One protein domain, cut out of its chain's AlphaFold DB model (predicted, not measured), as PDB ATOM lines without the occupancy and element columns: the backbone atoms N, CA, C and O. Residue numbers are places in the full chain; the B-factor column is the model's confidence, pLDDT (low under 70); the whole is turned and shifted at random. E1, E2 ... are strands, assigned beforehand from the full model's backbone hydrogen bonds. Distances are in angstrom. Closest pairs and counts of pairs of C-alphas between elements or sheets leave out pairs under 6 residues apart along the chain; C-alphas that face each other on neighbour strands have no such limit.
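Overview. This is residues 74 to 155 of the 425 residues of the protein "Stabilin-1 isoform X6-like" of Sus scrofa (UniProt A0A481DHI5). What shape? With little regular structure, loops around Asn 77 make one end, and hairpin E1-E2 lies between them and hairpins E3-E4 and E5-E6. Built how? Six strands, E1 to E6, hold 20 of 82 printed residues, all strand, in three antiparallel sheets, with no named helix. It is compact, radius of gyration of the C-alphas 13.5 A, spanning 43 by 25 by 20 A.

Along the chain. Where first? E1, residues 87 to 89, begins at C-alpha (19.706, -0.666, 85.606); E2 is 99 to 101. Then? E3 is 127 to 130, E4 138 to 141, 10.0 A long. E5 is 145 to 147; E6, 152 to 154, ends at C-alpha (19.357, -8.432, 72.636).

Arrangement. What pairs? In hairpin E1-E2, for instance, N 88 and O 100 are 2.8 A apart. What else? The closest C-alphas of E4 and E6, Cys 141 and Cys 152, are 5.8 A apart.

Size, cuts and confidence. How large? C-alphas 77 and 120 are farthest apart, 43.2 A. How sure? Residues 116 to 117 and 133 to 134 have pLDDT under 70; the E2 to E3 link is long.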
ATOM      1  N   TYR A  74      30.714  -6.749  93.620       95.81
ATOM      2  CA  TYR A  74      31.717  -6.641  92.562       95.81
ATOM      3  C   TYR A  74      33.140  -6.398  93.073       95.81
ATOM      4  O   TYR A  74      33.379  -6.039  94.235       95.81
ATOM      5  N   GLY A  75      34.087  -6.565  92.154       95.12
ATOM      6  CA  GLY A  75      35.514  -6.374  92.361       95.12
ATOM      7  C   GLY A  75      36.225  -7.651  92.814       95.12
ATOM      8  O   GLY A  75      35.584  -8.620  93.216       95.12
ATOM      9  N   PRO A  76      37.570  -7.657  92.820       92.44
ATOM     10  CA  PRO A  76      38.365  -8.875  93.010       92.44
ATOM     11  C   PRO A  76      38.211  -9.515  94.396       92.44
ATOM     12  O   PRO A  76      38.570 -10.670  94.575       92.44
ATOM     13  N   ASN A  77      37.693  -8.762  95.372       93.44
ATOM     14  CA  ASN A  77      37.411  -9.243  96.726       93.44
ATOM     15  C   ASN A  77      35.904  -9.247  97.053       93.44
ATOM     16  O   ASN A  77      35.555  -9.344  98.224       93.44
ATOM     17  N   CYS A  78      35.023  -9.016  96.070       95.12
ATOM     18  CA  CYS A  78      33.565  -8.939  96.246       95.12
ATOM     19  C   CYS A  78      33.091  -7.975  97.358       95.12
ATOM     20  O   CYS A  78      32.042  -8.151  97.972       95.12
ATOM     21  N   THR A  79      33.869  -6.927  97.639       95.50
ATOM     22  CA  THR A  79      33.547  -5.940  98.684       95.50
ATOM     23  C   THR A  79      32.714  -4.775  98.158       95.50
ATOM     24  O   THR A  79      32.011  -4.135  98.941       95.50
ATOM     25  N   GLY A  80      32.774  -4.497  96.851       95.12
ATOM     26  CA  GLY A  80      31.934  -3.491  96.208       95.12
ATOM     27  C   GLY A  80      30.474  -3.931  96.213       95.12
ATOM     28  O   GLY A  80      30.196  -5.115  96.054       95.12
ATOM     29  N   VAL A  81      29.549  -2.988  96.398       95.44
ATOM     30  CA  VAL A  81      28.101  -3.238  96.393       95.44
ATOM     31  C   VAL A  81      27.458  -2.381  95.312       95.44
ATOM     32  O   VAL A  81      27.650  -1.162  95.280       95.44
ATOM     33  N   CYS A  82      26.704  -3.020  94.427       94.62
ATOM     34  CA  CYS A  82      25.972  -2.374  93.351       94.62
ATOM     35  C   CYS A  82      24.915  -1.411  93.901       94.62
ATOM     36  O   CYS A  82      24.180  -1.726  94.835       94.62
ATOM     37  N   ASN A  83      24.827  -0.228  93.294       94.94
ATOM     38  CA  ASN A  83      23.909   0.831  93.712       94.94
ATOM     39  C   ASN A  83      23.179   1.448  92.508       94.94
ATOM     40  O   ASN A  83      23.082   2.669  92.379       94.94
ATOM     41  N   CYS A  84      22.735   0.586  91.593       94.25
ATOM     42  CA  CYS A  84      21.932   0.964  90.435       94.25
ATOM     43  C   CYS A  84      20.450   0.923  90.828       94.25
ATOM     44  O   CYS A  84      19.958  -0.128  91.228       94.25
ATOM     45  N   ALA A  85      19.737   2.042  90.715       95.56
ATOM     46  CA  ALA A  85      18.312   2.107  91.023       95.56
ATOM     47  C   ALA A  85      17.472   1.399  89.945       95.56
ATOM     48  O   ALA A  85      16.670   0.522  90.258       95.56
ATOM     49  N   HIS A  86      17.696   1.738  88.668       94.25
ATOM     50  CA  HIS A  86      16.955   1.180  87.531       94.25
ATOM     51  C   HIS A  86      17.882   0.786  86.371       94.25
ATOM     52  O   HIS A  86      17.822   1.344  85.272       94.25
ATOM     53  N   GLY A  87      18.762  -0.182  86.611       92.56
ATOM     54  CA  GLY A  87      19.706  -0.666  85.606       92.56
ATOM     55  C   GLY A  87      20.405  -1.957  86.010       92.56
ATOM     56  O   GLY A  87      20.250  -2.425  87.138       92.56
ATOM     57  N   LEU A  88      21.185  -2.513  85.085       92.12
ATOM     58  CA  LEU A  88      22.070  -3.645  85.339       92.12
ATOM     59  C   LEU A  88      23.436  -3.138  85.809       92.12
ATOM     60  O   LEU A  88      23.990  -2.199  85.236       92.12
ATOM     61  N   CYS A  89      23.964  -3.766  86.852       93.19
ATOM     62  CA  CYS A  89      25.280  -3.472  87.401       93.19
ATOM     63  C   CYS A  89      26.341  -4.369  86.756       93.19
ATOM     64  O   CYS A  89      26.093  -5.556  86.546       93.19
ATOM     65  N   GLN A  90      27.537  -3.836  86.504       92.44
ATOM     66  CA  GLN A  90      28.712  -4.653  86.192       92.44
ATOM     67  C   GLN A  90      29.220  -5.334  87.470       92.44
ATOM     68  O   GLN A  90      30.103  -4.818  88.161       92.44
ATOM     69  N   GLU A  91      28.604  -6.469  87.802       92.50
ATOM     70  CA  GLU A  91      28.897  -7.279  88.987       92.50
ATOM     71  C   GLU A  91      30.009  -8.326  88.766       92.50
ATOM     72  O   GLU A  91      30.569  -8.454  87.675       92.50
ATOM     73  N   GLY A  92      30.368  -9.057  89.826       92.19
ATOM     74  CA  GLY A  92      31.360 -10.136  89.782       92.19
ATOM     75  C   GLY A  92      32.816  -9.684  89.970       92.19
ATOM     76  O   GLY A  92      33.118  -8.504  90.157       92.19
ATOM     77  N   LEU A  93      33.750 -10.642  89.909       91.25
ATOM     78  CA  LEU A  93      35.168 -10.429  90.255       91.25
ATOM     79  C   LEU A  93      35.891  -9.398  89.374       91.25
ATOM     80  O   LEU A  93      36.828  -8.739  89.824       91.25
ATOM     81  N   ARG A  94      35.471  -9.272  88.109       91.75
ATOM     82  CA  ARG A  94      36.002  -8.290  87.145       91.75
ATOM     83  C   ARG A  94      35.136  -7.036  87.030       91.75
ATOM     84  O   ARG A  94      35.526  -6.111  86.322       91.75
ATOM     85  N   GLY A  95      33.982  -7.023  87.691       93.00
ATOM     86  CA  GLY A  95      33.058  -5.903  87.683       93.00
ATOM     87  C   GLY A  95      33.631  -4.690  88.410       93.00
ATOM     88  O   GLY A  95      34.388  -4.822  89.376       93.00
ATOM     89  N   ASP A  96      33.256  -3.502  87.945       94.94
ATOM     90  CA  ASP A  96      33.623  -2.213  88.537       94.94
ATOM     91  C   ASP A  96      32.436  -1.508  89.217       94.94
ATOM     92  O   ASP A  96      32.599  -0.423  89.784       94.94
ATOM     93  N   GLY A  97      31.251  -2.130  89.189       93.69
ATOM     94  CA  GLY A  97      30.026  -1.604  89.783       93.69
ATOM     95  C   GLY A  97      29.325  -0.530  88.958       93.69
ATOM     96  O   GLY A  97      28.376   0.083  89.450       93.69
ATOM     97  N   SER A  98      29.781  -0.262  87.731       94.69
ATOM     98  CA  SER A  98      29.128   0.701  86.846       94.69
ATOM     99  C   SER A  98      27.733   0.226  86.422       94.69
ATOM    100  O   SER A  98      27.470  -0.971  86.286       94.69
ATOM    101  N   CYS A  99      26.821   1.182  86.229       94.25
ATOM    102  CA  CYS A  99      25.422   0.914  85.909       94.25
ATOM    103  C   CYS A  99      25.127   1.167  84.429       94.25
ATOM    104  O   CYS A  99      25.438   2.236  83.901       94.25
ATOM    105  N   VAL A 100      24.446   0.220  83.788       93.56
ATOM    106  CA  VAL A 100      23.810   0.405  82.480       93.56
ATOM    107  C   VAL A 100      22.308   0.518  82.705       93.56
ATOM    108  O   VAL A 100      21.694  -0.382  83.274       93.56
ATOM    109  N   CYS A 101      21.706   1.633  82.298       94.69
ATOM    110  CA  CYS A 101      20.327   1.945  82.669       94.69
ATOM    111  C   CYS A 101      19.287   1.236  81.798       94.69
ATOM    112  O   CYS A 101      19.466   1.066  80.588       94.69
ATOM    113  N   ASN A 102      18.172   0.859  82.424       94.69
ATOM    114  CA  ASN A 102      16.987   0.355  81.736       94.69
ATOM    115  C   ASN A 102      16.332   1.474  80.911       94.69
ATOM    116  O   ASN A 102      16.624   2.659  81.098       94.69
ATOM    117  N   VAL A 103      15.424   1.109  80.002       92.94
ATOM    118  CA  VAL A 103      14.691   2.088  79.184       92.94
ATOM    119  C   VAL A 103      13.970   3.104  80.083       92.94
ATOM    120  O   VAL A 103      13.281   2.721  81.027       92.94
ATOM    121  N   GLY A 104      14.139   4.395  79.791       91.94
ATOM    122  CA  GLY A 104      13.541   5.515  80.524       91.94
ATOM    123  C   GLY A 104      14.393   6.093  81.659       91.94
ATOM    124  O   GLY A 104      13.979   7.086  82.254       91.94
ATOM    125  N   TRP A 105      15.579   5.540  81.936       93.81
ATOM    126  CA  TRP A 105      16.431   5.949  83.061       93.81
ATOM    127  C   TRP A 105      17.834   6.385  82.626       93.81
ATOM    128  O   TRP A 105      18.390   5.872  81.656       93.81
ATOM    129  N   GLN A 106      18.423   7.322  83.370       90.75
ATOM    130  CA  GLN A 106      19.764   7.863  83.141       90.75
ATOM    131  C   GLN A 106      20.491   8.202  84.454       90.75
ATOM    132  O   GLN A 106      19.947   8.066  85.551       90.75
ATOM    133  N   GLY A 107      21.730   8.682  84.323       89.69
ATOM    134  CA  GLY A 107      22.611   9.016  85.439       89.69
ATOM    135  C   GLY A 107      23.512   7.849  85.841       89.69
ATOM    136  O   GLY A 107      23.255   6.697  85.507       89.69
ATOM    137  N   ILE A 108      24.576   8.146  86.591       90.12
ATOM    138  CA  ILE A 108      25.587   7.152  87.000       90.12
ATOM    139  C   ILE A 108      25.020   5.995  87.841       90.12
ATOM    140  O   ILE A 108      25.636   4.938  87.913       90.12
ATOM    141  N   ARG A 109      23.863   6.200  88.484       94.44
ATOM    142  CA  ARG A 109      23.143   5.203  89.293       94.44
ATOM    143  C   ARG A 109      21.782   4.833  88.711       94.44
ATOM    144  O   ARG A 109      21.038   4.098  89.353       94.44
ATOM    145  N   CYS A 110      21.440   5.316  87.518       95.00
ATOM    146  CA  CYS A 110      20.135   5.083  86.896       95.00
ATOM    147  C   CYS A 110      18.949   5.496  87.786       95.00
ATOM    148  O   CYS A 110      17.940   4.802  87.845       95.00
ATOM    149  N   ASP A 111      19.098   6.596  88.523       94.62
ATOM    150  CA  ASP A 111      18.138   7.138  89.488       94.62
ATOM    151  C   ASP A 111      17.361   8.349  88.945       94.62
ATOM    152  O   ASP A 111      16.530   8.925  89.646       94.62
ATOM    153  N   GLN A 112      17.611   8.733  87.690       91.81
ATOM    154  CA  GLN A 112      16.991   9.885  87.042       91.81
ATOM    155  C   GLN A 112      16.122   9.436  85.866       91.81
ATOM    156  O   GLN A 112      16.602   8.751  84.966       91.81
ATOM    157  N   GLU A 113      14.855   9.849  85.847       90.88
ATOM    158  CA  GLU A 113      13.945   9.586  84.729       90.88
ATOM    159  C   GLU A 113      14.282  10.486  83.528       90.88
ATOM    160  O   GLU A 113      14.616  11.668  83.672       90.88
ATOM    161  N   ILE A 114      14.202   9.935  82.318       87.69
ATOM    162  CA  ILE A 114      14.445  10.681  81.084       87.69
ATOM    163  C   ILE A 114      13.182  11.472  80.727       87.69
ATOM    164  O   ILE A 114      12.266  10.966  80.084       87.69
ATOM    165  N   THR A 115      13.153  12.751  81.101       82.69
ATOM    166  CA  THR A 115      12.064  13.684  80.747       82.69
ATOM    167  C   THR A 115      12.383  14.567  79.528       82.69
ATOM    168  O   THR A 115      11.527  15.313  79.056       82.69
ATOM    169  N   GLY A 116      13.614  14.502  79.012       68.62
ATOM    170  CA  GLY A 116      14.101  15.233  77.836       68.62
ATOM    171  C   GLY A 116      15.588  14.941  77.628       68.62
ATOM    172  O   GLY A 116      16.368  15.159  78.554       68.62
ATOM    173  N   PRO A 117      15.971  14.367  76.474       64.88
ATOM    174  CA  PRO A 117      16.124  15.131  75.231       64.88
ATOM    175  C   PRO A 117      15.327  14.559  74.042       64.88
ATOM    176  O   PRO A 117      14.980  13.383  73.993       64.88
ATOM    177  N   GLN A 118      15.074  15.399  73.034       70.50
ATOM    178  CA  GLN A 118      14.648  14.948  71.705       70.50
ATOM    179  C   GLN A 118      15.910  14.632  70.900       70.50
ATOM    180  O   GLN A 118      16.637  15.543  70.498       70.50
ATOM    181  N   CYS A 119      16.199  13.351  70.690       78.62
ATOM    182  CA  CYS A 119      17.289  12.951  69.810       78.62
ATOM    183  C   CYS A 119      16.996  13.403  68.361       78.62
ATOM    184  O   CYS A 119      15.834  13.423  67.949       78.62
ATOM    185  N   PRO A 120      18.022  13.740  67.553       72.56
ATOM    186  CA  PRO A 120      17.825  14.170  66.163       72.56
ATOM    187  C   PRO A 120      17.170  13.088  65.290       72.56
ATOM    188  O   PRO A 120      16.558  13.391  64.269       72.56
ATOM    189  N   GLN A 121      17.339  11.826  65.688       79.50
ATOM    190  CA  GLN A 121      16.769  10.633  65.072       79.50
ATOM    191  C   GLN A 121      15.948   9.873  66.119       79.50
ATOM    192  O   GLN A 121      16.277   9.893  67.307       79.50
ATOM    193  N   LYS A 122      14.885   9.188  65.679       88.12
ATOM    194  CA  LYS A 122      14.079   8.328  66.555       88.12
ATOM    195  C   LYS A 122      14.926   7.129  67.001       88.12
ATOM    196  O   LYS A 122      15.335   6.338  66.155       88.12
ATOM    197  N   CYS A 123      15.183   7.017  68.304       90.00
ATOM    198  CA  CYS A 123      15.912   5.885  68.880       90.00
ATOM    199  C   CYS A 123      15.115   4.576  68.774       90.00
ATOM    200  O   CYS A 123      13.885   4.593  68.641       90.00
ATOM    201  N   ASP A 124      15.828   3.454  68.858       94.81
ATOM    202  CA  ASP A 124      15.224   2.131  69.024       94.81
ATOM    203  C   ASP A 124      14.369   2.088  70.313       94.81
ATOM    204  O   ASP A 124      14.725   2.756  71.288       94.81
ATOM    205  N   PRO A 125      13.256   1.326  70.370       93.19
ATOM    206  CA  PRO A 125      12.485   1.142  71.605       93.19
ATOM    207  C   PRO A 125      13.304   0.637  72.802       93.19
ATOM    208  O   PRO A 125      12.948   0.928  73.941       93.19
ATOM    209  N   ASN A 126      14.398  -0.085  72.548       94.88
ATOM    210  CA  ASN A 126      15.310  -0.607  73.564       94.88
ATOM    211  C   ASN A 126      16.541   0.295  73.767       94.88
ATOM    212  O   ASN A 126      17.602  -0.183  74.166       94.88
ATOM    213  N   ALA A 127      16.435   1.593  73.470       93.81
ATOM    214  CA  ALA A 127      17.496   2.580  73.650       93.81
ATOM    215  C   ALA A 127      17.022   3.815  74.425       93.81
ATOM    216  O   ALA A 127      15.875   4.246  74.331       93.81
ATOM    217  N   ASN A 128      17.955   4.431  75.147       92.06
ATOM    218  CA  ASN A 128      17.778   5.690  75.853       92.06
ATOM    219  C   ASN A 128      18.403   6.840  75.057       92.06
ATOM    220  O   ASN A 128      19.526   6.727  74.566       92.06
ATOM    221  N   CYS A 129      17.695   7.966  74.948       90.69
ATOM    222  CA  CYS A 129      18.263   9.202  74.412       90.69
ATOM    223  C   CYS A 129      18.977   9.944  75.544       90.69
ATOM    224  O   CYS A 129      18.323  10.481  76.438       90.69
ATOM    225  N   LEU A 130      20.308   9.952  75.518       88.56
ATOM    226  CA  LEU A 130      21.140  10.539  76.568       88.56
ATOM    227  C   LEU A 130      21.828  11.802  76.050       88.56
ATOM    228  O   LEU A 130      22.267  11.851  74.901       88.56
ATOM    229  N   GLN A 131      21.942  12.820  76.902       81.25
ATOM    230  CA  GLN A 131      22.695  14.039  76.609       81.25
ATOM    231  C   GLN A 131      23.873  14.148  77.571       81.25
ATOM    232  O   GLN A 131      23.690  14.449  78.749       81.25
ATOM    233  N   ASP A 132      25.084  13.908  77.067       70.12
ATOM    234  CA  ASP A 132      26.291  14.177  77.842       70.12
ATOM    235  C   ASP A 132      26.603  15.680  77.802       70.12
ATOM    236  O   ASP A 132      26.406  16.347  76.785       70.12
ATOM    237  N   SER A 133      27.100  16.214  78.913       65.31
ATOM    238  CA  SER A 133      27.273  17.642  79.231       65.31
ATOM    239  C   SER A 133      28.078  18.462  78.200       65.31
ATOM    240  O   SER A 133      28.112  19.688  78.292       65.31
ATOM    241  N   ALA A 134      28.721  17.810  77.225       64.06
ATOM    242  CA  ALA A 134      29.531  18.417  76.168       64.06
ATOM    243  C   ALA A 134      29.226  17.909  74.736       64.06
ATOM    244  O   ALA A 134      29.881  18.356  73.793       64.06
ATOM    245  N   ALA A 135      28.258  17.002  74.540       71.62
ATOM    246  CA  ALA A 135      27.976  16.358  73.250       71.62
ATOM    247  C   ALA A 135      26.504  16.499  72.816       71.62
ATOM    248  O   ALA A 135      25.621  16.828  73.608       71.62
ATOM    249  N   ALA A 136      26.233  16.261  71.529       79.38
ATOM    250  CA  ALA A 136      24.866  16.191  71.018       79.38
ATOM    251  C   ALA A 136      24.127  14.973  71.614       79.38
ATOM    252  O   ALA A 136      24.766  13.938  71.820       79.38
ATOM    253  N   PRO A 137      22.806  15.065  71.865       85.56
ATOM    254  CA  PRO A 137      22.032  13.943  72.382       85.56
ATOM    255  C   PRO A 137      22.106  12.748  71.426       85.56
ATOM    256  O   PRO A 137      21.879  12.892  70.220       85.56
ATOM    257  N   ALA A 138      22.429  11.579  71.974       89.06
ATOM    258  CA  ALA A 138      22.654  10.351  71.226       89.06
ATOM    259  C   ALA A 138      21.821   9.200  71.797       89.06
ATOM    260  O   ALA A 138      21.578   9.117  73.002       89.06
ATOM    261  N   CYS A 139      21.394   8.298  70.914       91.06
ATOM    262  CA  CYS A 139      20.738   7.063  71.314       91.06
ATOM    263  C   CYS A 139      21.792   6.068  71.812       91.06
ATOM    264  O   CYS A 139      22.763   5.796  71.107       91.06
ATOM    265  N   VAL A 140      21.582   5.499  72.992       92.19
ATOM    266  CA  VAL A 140      22.437   4.465  73.586       92.19
ATOM    267  C   VAL A 140      21.551   3.283  73.951       92.19
ATOM    268  O   VAL A 140      20.505   3.479  74.565       92.19
ATOM    269  N   CYS A 141      21.929   2.067  73.552       94.81
ATOM    270  CA  CYS A 141      21.136   0.880  73.879       94.81
ATOM    271  C   CYS A 141      20.997   0.721  75.401       94.81
ATOM    272  O   CYS A 141      21.938   0.972  76.154       94.81
ATOM    273  N   ALA A 142      19.798   0.344  75.839       94.88
ATOM    274  CA  ALA A 142      19.490   0.099  77.237       94.88
ATOM    275  C   ALA A 142      20.146  -1.200  77.730       94.88
ATOM    276  O   ALA A 142      20.672  -1.999  76.949       94.88
ATOM    277  N   ALA A 143      20.103  -1.411  79.044       94.00
ATOM    278  CA  ALA A 143      20.670  -2.586  79.690       94.00
ATOM    279  C   ALA A 143      20.190  -3.898  79.040       94.00
ATOM    280  O   ALA A 143      18.994  -4.097  78.835       94.00
ATOM    281  N   GLY A 144      21.135  -4.778  78.702       92.50
ATOM    282  CA  GLY A 144      20.856  -6.060  78.045       92.50
ATOM    283  C   GLY A 144      20.766  -6.019  76.516       92.50
ATOM    284  O   GLY A 144      20.583  -7.066  75.891       92.50
ATOM    285  N   TYR A 145      20.952  -4.847  75.900       94.81
ATOM    286  CA  TYR A 145      20.936  -4.664  74.450       94.81
ATOM    287  C   TYR A 145      22.257  -4.091  73.930       94.81
ATOM    288  O   TYR A 145      22.950  -3.339  74.612       94.81
ATOM    289  N   SER A 146      22.601  -4.423  72.685       93.19
ATOM    290  CA  SER A 146      23.781  -3.901  71.991       93.19
ATOM    291  C   SER A 146      23.434  -3.440  70.578       93.19
ATOM    292  O   SER A 146      22.471  -3.908  69.971       93.19
ATOM    293  N   GLY A 147      24.204  -2.484  70.056       93.75
ATOM    294  CA  GLY A 147      23.967  -1.899  68.742       93.75
ATOM    295  C   GLY A 147      24.410  -0.442  68.667       93.75
ATOM    296  O   GLY A 147      25.244   0.009  69.449       93.75
ATOM    297  N   ASN A 148      23.846   0.305  67.718       91.75
ATOM    298  CA  ASN A 148      24.205   1.708  67.470       91.75
ATOM    299  C   ASN A 148      23.232   2.718  68.116       91.75
ATOM    300  O   ASN A 148      23.281   3.902  67.795       91.75
ATOM    301  N   GLY A 149      22.295   2.250  68.950       90.56
ATOM    302  CA  GLY A 149      21.268   3.069  69.604       90.56
ATOM    303  C   GLY A 149      20.015   3.344  68.760       90.56
ATOM    304  O   GLY A 149      18.931   3.531  69.304       90.56
ATOM    305  N   THR A 150      20.129   3.344  67.431       91.75
ATOM    306  CA  THR A 150      18.965   3.400  66.515       91.75
ATOM    307  C   THR A 150      18.462   2.019  66.104       91.75
ATOM    308  O   THR A 150      17.325   1.883  65.666       91.75
ATOM    309  N   TYR A 151      19.312   1.009  66.264       95.00
ATOM    310  CA  TYR A 151      19.000  -0.404  66.158       95.00
ATOM    311  C   TYR A 151      19.695  -1.107  67.319       95.00
ATOM    312  O   TYR A 151      20.929  -1.075  67.405       95.00
ATOM    313  N   CYS A 152      18.908  -1.694  68.214       95.69
ATOM    314  CA  CYS A 152      19.398  -2.406  69.387       95.69
ATOM    315  C   CYS A 152      18.851  -3.835  69.381       95.69
ATOM    316  O   CYS A 152      17.641  -4.051  69.362       95.69
ATOM    317  N   SER A 153      19.749  -4.814  69.409       94.56
ATOM    318  CA  SER A 153      19.409  -6.233  69.524       94.56
ATOM    319  C   SER A 153      19.790  -6.758  70.899       94.56
ATOM    320  O   SER A 153      20.748  -6.277  71.508       94.56
ATOM    321  N   GLU A 154      19.045  -7.749  71.382       93.62
ATOM    322  CA  GLU A 154      19.357  -8.432  72.636       93.62
ATOM    323  C   GLU A 154      20.787  -8.976  72.607       93.62
ATOM    324  O   GLU A 154      21.255  -9.497  71.590       93.62
ATOM    325  N   VAL A 155      21.496  -8.816  73.721       91.44
ATOM    326  CA  VAL A 155      22.818  -9.412  73.888       91.44
ATOM    327  C   VAL A 155      22.640 -10.900  74.162       91.44
ATOM    328  O   VAL A 155      22.123 -11.283  75.210       91.44
TER     329      VAL A 155